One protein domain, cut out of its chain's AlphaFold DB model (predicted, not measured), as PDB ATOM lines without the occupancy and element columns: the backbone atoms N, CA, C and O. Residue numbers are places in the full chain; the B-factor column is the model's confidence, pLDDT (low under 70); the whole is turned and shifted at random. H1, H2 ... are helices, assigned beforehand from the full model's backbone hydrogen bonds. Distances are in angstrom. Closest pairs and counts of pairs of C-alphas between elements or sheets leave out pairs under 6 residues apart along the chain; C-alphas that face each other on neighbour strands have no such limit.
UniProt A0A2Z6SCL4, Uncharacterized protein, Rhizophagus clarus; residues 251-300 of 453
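AT A GLANCE: This is residues 251 to 300 of the 453 residues of an uncharacterized protein of Rhizophagus clarus (UniProt A0A2Z6SCL4). Two longer helices, H1 and H3, cross steeply, and the short helix H2 makes the corner that joins the end of H1 to the start of H3. Ahead of H1, residues 251 to 261 form a wide loop with no named helix, from which residues 254 to 259 stick out. The printed part has 50 residues with three named helices, in the order H1, H2, H3, and no named strand; its class is all helix. It is compact, with a radius of gyration of the C-alphas of 10.8 A, and spans 28 by 26 by 16 A.

IN THESE COORDINATES: After residues 251 to 261, H1 takes residues 262 to 277 and is 22.9 A long, beginning at C-alpha 262 at (21.098, 136.616, 134.532). H2, residues 279 to 283, is 8.1 A long. H3, residues 285 to 298, is 19.8 A long and ends at C-alpha 298 at (26.568, 140.506, 119.471). Residues 299 and 300 follow.

HOW THE PARTS SIT: H1 and H3 touch, with the C-alphas of Ala 271 and Ala 292 closest at 4.8 A. They run opposite ways at a steep tilt of 69 degrees, only just short of about perpendicular. H1, with residues 274 to 275 alone, and H2 only just touch, only at the corner, with 3 pairs of C-alphas within 8 A; the closest C-alphas, of Ala 275 and Leu 281, are 5.8 A apart. H2 and H3 also only just touch, only at the corner, with 3 such pairs; H3 does so with residues 287 to 288 alone, and the closest C-alphas, of Leu 281 and Leu 288, are 5.7 A apart. In H1 and H3 every O i to N i+4 pair is within hydrogen-bond range; in H2 0 of 1 is, beside 2 of 2 O i to N i+3 pairs.

THE WHOLE: The two C-alphas farthest apart, those of Pro 257 and Leu 298, are 29.9 A apart. The printed part has no cut, and the links H1 to H2 and H2 to H3 are tight. The mean pLDDT of the printed part is 93.3, and no printed residue is under 70.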
ATOM      1  N   ILE A 251      20.565 124.988 128.314       94.31
ATOM      2  CA  ILE A 251      21.973 124.702 128.641       94.31
ATOM      3  C   ILE A 251      22.153 124.482 130.142       94.31
ATOM      4  O   ILE A 251      22.700 123.447 130.540       94.31
ATOM      5  N   TYR A 252      21.647 125.415 130.947       95.12
ATOM      6  CA  TYR A 252      21.759 125.448 132.403       95.12
ATOM      7  C   TYR A 252      20.433 125.111 133.092       95.12
ATOM      8  O   TYR A 252      19.366 125.424 132.575       95.12
ATOM      9  N   GLY A 253      20.500 124.523 134.291       91.00
ATOM     10  CA  GLY A 253      19.352 124.412 135.201       91.00
ATOM     11  C   GLY A 253      18.388 123.246 134.984       91.00
ATOM     12  O   GLY A 253      17.445 123.146 135.756       91.00
ATOM     13  N   LYS A 254      18.624 122.340 134.020       85.06
ATOM     14  CA  LYS A 254      17.662 121.273 133.651       85.06
ATOM     15  C   LYS A 254      17.082 120.483 134.835       85.06
ATOM     16  O   LYS A 254      15.900 120.188 134.828       85.06
ATOM     17  N   ASN A 255      17.901 120.194 135.849       84.19
ATOM     18  CA  ASN A 255      17.515 119.409 137.030       84.19
ATOM     19  C   ASN A 255      17.911 120.099 138.348       84.19
ATOM     20  O   ASN A 255      18.155 119.429 139.349       84.19
ATOM     21  N   SER A 256      18.084 121.424 138.347       89.00
ATOM     22  CA  SER A 256      18.543 122.150 139.535       89.00
ATOM     23  C   SER A 256      17.426 123.020 140.104       89.00
ATOM     24  O   SER A 256      16.896 123.849 139.370       89.00
ATOM     25  N   PRO A 257      17.126 122.929 141.414       87.19
ATOM     26  CA  PRO A 257      16.193 123.849 142.065       87.19
ATOM     27  C   PRO A 257      16.791 125.255 142.257       87.19
ATOM     28  O   PRO A 257      16.142 126.148 142.796       87.19
ATOM     29  N   ARG A 258      18.055 125.465 141.867       93.31
ATOM     30  CA  ARG A 258      18.743 126.747 142.008       93.31
ATOM     31  C   ARG A 258      18.219 127.755 140.984       93.31
ATOM     32  O   ARG A 258      18.172 127.472 139.791       93.31
ATOM     33  N   GLN A 259      17.967 128.982 141.442       91.44
ATOM     34  CA  GLN A 259      17.674 130.112 140.562       91.44
ATOM     35  C   GLN A 259      18.853 130.403 139.617       91.44
ATOM     36  O   GLN A 259      19.999 130.553 140.053       91.44
ATOM     37  N   LEU A 260      18.565 130.498 138.319       93.81
ATOM     38  CA  LEU A 260      19.562 130.814 137.300       93.81
ATOM     39  C   LEU A 260      20.001 132.276 137.398       93.81
ATOM     40  O   LEU A 260      19.185 133.178 137.587       93.81
ATOM     41  N   THR A 261      21.295 132.514 137.224       93.50
ATOM     42  CA  THR A 261      21.862 133.858 137.095       93.50
ATOM     43  C   THR A 261      21.397 134.519 135.798       93.50
ATOM     44  O   THR A 261      21.051 133.846 134.831       93.50
ATOM     45  N   SER A 262      21.461 135.852 135.737       92.62
ATOM     46  CA  SER A 262      21.098 136.616 134.532       92.62
ATOM     47  C   SER A 262      21.860 136.167 133.271       92.62
ATOM     48  O   SER A 262      21.268 136.136 132.198       92.62
ATOM     49  N   TYR A 263      23.124 135.738 133.400       93.88
ATOM     50  CA  TYR A 263      23.897 135.182 132.281       93.88
ATOM     51  C   TYR A 263      23.363 133.822 131.830       93.88
ATOM     52  O   TYR A 263      23.163 133.598 130.642       93.88
ATOM     53  N   GLU A 264      23.108 132.921 132.779       95.31
ATOM     54  CA  GLU A 264      22.597 131.579 132.490       95.31
ATOM     55  C   GLU A 264      21.206 131.639 131.842       95.31
ATOM     56  O   GLU A 264      20.943 130.901 130.895       95.31
ATOM     57  N   GLN A 265      20.341 132.549 132.308       95.44
ATOM     58  CA  GLN A 265      19.035 132.811 131.697       95.44
ATOM     59  C   GLN A 265      19.192 133.294 130.253       95.44
ATOM     60  O   GLN A 265      18.592 132.719 129.350       95.44
ATOM     61  N   ALA A 266      20.045 134.295 130.022       95.31
ATOM     62  CA  ALA A 266      20.222 134.869 128.696       95.31
ATOM     63  C   ALA A 266      20.872 133.885 127.701       95.31
ATOM     64  O   ALA A 266      20.474 133.836 126.538       95.31
ATOM     65  N   ILE A 267      21.808 133.041 128.157       97.06
ATOM     66  CA  ILE A 267      22.364 131.948 127.346       97.06
ATOM     67  C   ILE A 267      21.292 130.916 126.994       97.06
ATOM     68  O   ILE A 267      21.221 130.497 125.842       97.06
ATOM     69  N   ASN A 268      20.457 130.508 127.955       96.81
ATOM     70  CA  ASN A 268      19.372 129.566 127.687       96.81
ATOM     71  C   ASN A 268      18.388 130.135 126.656       96.81
ATOM     72  O   ASN A 268      18.058 129.432 125.706       96.81
ATOM     73  N   SER A 269      17.977 131.400 126.792       96.25
ATOM     74  CA  SER A 269      17.115 132.073 125.812       96.25
ATOM     75  C   SER A 269      17.744 132.086 124.417       96.25
ATOM     76  O   SER A 269      17.114 131.645 123.458       96.25
ATOM     77  N   ALA A 270      19.015 132.490 124.302       96.81
ATOM     78  CA  ALA A 270      19.718 132.526 123.021       96.81
ATOM     79  C   ALA A 270      19.873 131.130 122.388       96.81
ATOM     80  O   ALA A 270      19.686 130.980 121.180       96.81
ATOM     81  N   ALA A 271      20.180 130.106 123.191       97.25
ATOM     82  CA  ALA A 271      20.303 128.724 122.735       97.25
ATOM     83  C   ALA A 271      18.959 128.155 122.261       97.25
ATOM     84  O   ALA A 271      18.900 127.519 121.212       97.25
ATOM     85  N   ILE A 272      17.874 128.418 122.992       96.62
ATOM     86  CA  ILE A 272      16.523 128.004 122.601       96.62
ATOM     87  C   ILE A 272      16.131 128.659 121.277       96.62
ATOM     88  O   ILE A 272      15.676 127.967 120.374       96.62
ATOM     89  N   GLU A 273      16.347 129.964 121.118       95.69
ATOM     90  CA  GLU A 273      16.036 130.657 119.865       95.69
ATOM     91  C   GLU A 273      16.801 130.078 118.668       95.69
ATOM     92  O   GLU A 273      16.219 129.895 117.603       95.69
ATOM     93  N   LEU A 274      18.089 129.762 118.842       96.06
ATOM     94  CA  LEU A 274      18.900 129.142 117.790       96.06
ATOM     95  C   LEU A 274      18.427 127.722 117.463       96.06
ATOM     96  O   LEU A 274      18.357 127.360 116.296       96.06
ATOM     97  N   ALA A 275      18.063 126.938 118.475       95.19
ATOM     98  CA  ALA A 275      17.559 125.581 118.293       95.19
ATOM     99  C   ALA A 275      16.152 125.535 117.676       95.19
ATOM    100  O   ALA A 275      15.809 124.574 116.997       95.19
ATOM    101  N   LEU A 276      15.330 126.565 117.894       94.31
ATOM    102  CA  LEU A 276      14.032 126.700 117.228       94.31
ATOM    103  C   LEU A 276      14.176 127.055 115.745       94.31
ATOM    104  O   LEU A 276      13.319 126.675 114.954       94.31
ATOM    105  N   GLN A 277      15.234 127.782 115.377       93.62
ATOM    106  CA  GLN A 277      15.555 128.093 113.981       93.62
ATOM    107  C   GLN A 277      16.201 126.902 113.270       93.62
ATOM    108  O   GLN A 277      15.858 126.610 112.129       93.62
ATOM    109  N   ASP A 278      17.111 126.211 113.953       92.38
ATOM    110  CA  ASP A 278      17.808 125.034 113.445       92.38
ATOM    111  C   ASP A 278      17.791 123.909 114.499       92.38
ATOM    112  O   ASP A 278      18.674 123.838 115.368       92.38
ATOM    113  N   PRO A 279      16.790 123.005 114.431       92.00
ATOM    114  CA  PRO A 279      16.659 121.895 115.371       92.00
ATOM    115  C   PRO A 279      17.846 120.926 115.359       92.00
ATOM    116  O   PRO A 279      18.068 120.235 116.355       92.00
ATOM    117  N   ALA A 280      18.647 120.877 114.285       91.44
ATOM    118  CA  ALA A 280      19.808 119.990 114.215       91.44
ATOM    119  C   ALA A 280      20.911 120.397 115.209       91.44
ATOM    120  O   ALA A 280      21.664 119.542 115.684       91.44
ATOM    121  N   LEU A 281      20.973 121.676 115.612       91.44
ATOM    122  CA  LEU A 281      21.950 122.161 116.597       91.44
ATOM    123  C   LEU A 281      21.768 121.543 117.981       91.44
ATOM    124  O   LEU A 281      22.716 121.490 118.763       91.44
ATOM    125  N   VAL A 282      20.574 121.036 118.280       91.44
ATOM    126  CA  VAL A 282      20.285 120.351 119.538       91.44
ATOM    127  C   VAL A 282      21.149 119.096 119.716       91.44
ATOM    128  O   VAL A 282      21.518 118.766 120.845       91.44
ATOM    129  N   ALA A 283      21.523 118.425 118.619       91.25
ATOM    130  CA  ALA A 283      22.383 117.244 118.659       91.25
ATOM    131  C   ALA A 283      23.808 117.573 119.142       91.25
ATOM    132  O   ALA A 283      24.437 116.750 119.807       91.25
ATOM    133  N   ASN A 284      24.305 118.789 118.873       92.75
ATOM    134  CA  ASN A 284      25.621 119.246 119.314       92.75
ATOM    135  C   ASN A 284      25.504 120.423 120.292       92.75
ATOM    136  O   ASN A 284      25.656 121.596 119.940       92.75
ATOM    137  N   LYS A 285      25.296 120.080 121.567       91.44
ATOM    138  CA  LYS A 285      25.140 121.056 122.653       91.44
ATOM    139  C   LYS A 285      26.351 121.992 122.806       91.44
ATOM    140  O   LYS A 285      26.172 123.134 123.220       91.44
ATOM    141  N   GLY A 286      27.560 121.531 122.469       92.38
ATOM    142  CA  GLY A 286      28.777 122.348 122.510       92.38
ATOM    143  C   GLY A 286      28.759 123.458 121.458       92.38
ATOM    144  O   GLY A 286      28.912 124.631 121.791       92.38
ATOM    145  N   ALA A 287      28.472 123.106 120.202       94.06
ATOM    146  CA  ALA A 287      28.346 124.082 119.119       94.06
ATOM    147  C   ALA A 287      27.171 125.051 119.343       94.06
ATOM    148  O   ALA A 287      27.291 126.251 119.086       94.06
ATOM    149  N   LEU A 288      26.046 124.550 119.867       95.94
ATOM    150  CA  LEU A 288      24.894 125.376 120.230       95.94
ATOM    151  C   LEU A 288      25.252 126.408 121.309       95.94
ATOM    152  O   LEU A 288      24.846 127.565 121.208       95.94
ATOM    153  N   PHE A 289      26.033 126.012 122.316       96.81
ATOM    154  CA  PHE A 289      26.487 126.912 123.372       96.81
ATOM    155  C   PHE A 289      27.385 128.035 122.838       96.81
ATOM    156  O   PHE A 289      27.145 129.199 123.161       96.81
ATOM    157  N   GLU A 290      28.366 127.719 121.989       95.44
ATOM    158  CA  GLU A 290      29.248 128.737 121.400       95.44
ATOM    159  C   GLU A 290      28.469 129.722 120.518       95.44
ATOM    160  O   GLU A 290      28.632 130.937 120.649       95.44
ATOM    161  N   LYS A 291      27.531 129.231 119.693       96.38
ATOM    162  CA  LYS A 291      26.647 130.104 118.901       96.38
ATOM    163  C   LYS A 291      25.747 130.972 119.786       96.38
ATOM    164  O   LYS A 291      25.581 132.159 119.507       96.38
ATOM    165  N   ALA A 292      25.195 130.419 120.868       97.00
ATOM    166  CA  ALA A 292      24.370 131.169 121.815       97.00
ATOM    167  C   ALA A 292      25.171 132.275 122.514       97.00
ATOM    168  O   ALA A 292      24.693 133.401 122.642       97.00
ATOM    169  N   LYS A 293      26.414 131.985 122.911       95.06
ATOM    170  CA  LYS A 293      27.336 132.962 123.498       95.06
ATOM    171  C   LYS A 293      27.716 134.059 122.502       95.06
ATOM    172  O   LYS A 293      27.697 135.231 122.870       95.06
ATOM    173  N   ALA A 294      28.010 133.706 121.250       95.06
ATOM    174  CA  ALA A 294      28.292 134.678 120.194       95.06
ATOM    175  C   ALA A 294      27.090 135.602 119.938       95.06
ATOM    176  O   ALA A 294      27.246 136.822 119.917       95.06
ATOM    177  N   LYS A 295      25.877 135.037 119.845       95.06
ATOM    178  CA  LYS A 295      24.624 135.797 119.704       95.06
ATOM    179  C   LYS A 295      24.388 136.741 120.886       95.06
ATOM    180  O   LYS A 295      24.001 137.889 120.690       95.06
ATOM    181  N   LEU A 296      24.662 136.277 122.103       94.06
ATOM    182  CA  LEU A 296      24.534 137.067 123.324       94.06
ATOM    183  C   LEU A 296      25.480 138.284 123.323       94.06
ATOM    184  O   LEU A 296      25.063 139.397 123.646       94.06
ATOM    185  N   LEU A 297      26.745 138.080 122.945       90.38
ATOM    186  CA  LEU A 297      27.746 139.149 122.864       90.38
ATOM    187  C   LEU A 297      27.447 140.144 121.742       90.38
ATOM    188  O   LEU A 297      27.559 141.348 121.960       90.38
ATOM    189  N   LEU A 298      27.010 139.657 120.578       92.25
ATOM    190  CA  LEU A 298      26.568 140.506 119.471       92.25
ATOM    191  C   LEU A 298      25.356 141.366 119.865       92.25
ATOM    192  O   LEU A 298      25.278 142.530 119.488       92.25
ATOM    193  N   GLY A 299      24.452 140.822 120.686       87.38
ATOM    194  CA  GLY A 299      23.317 141.542 121.274       87.38
ATOM    195  C   GLY A 299      23.686 142.556 122.365       87.38
ATOM    196  O   GLY A 299      22.795 143.090 123.020       87.38
ATOM    197  N   GLY A 300      24.979 142.813 122.597       88.62
ATOM    198  CA  GLY A 300      25.449 143.824 123.545       88.62
ATOM    199  C   GLY A 300      25.417 143.387 125.009       88.62
ATOM    200  O   GLY A 300      25.493 144.227 125.909       88.62
TER     201      GLY A 300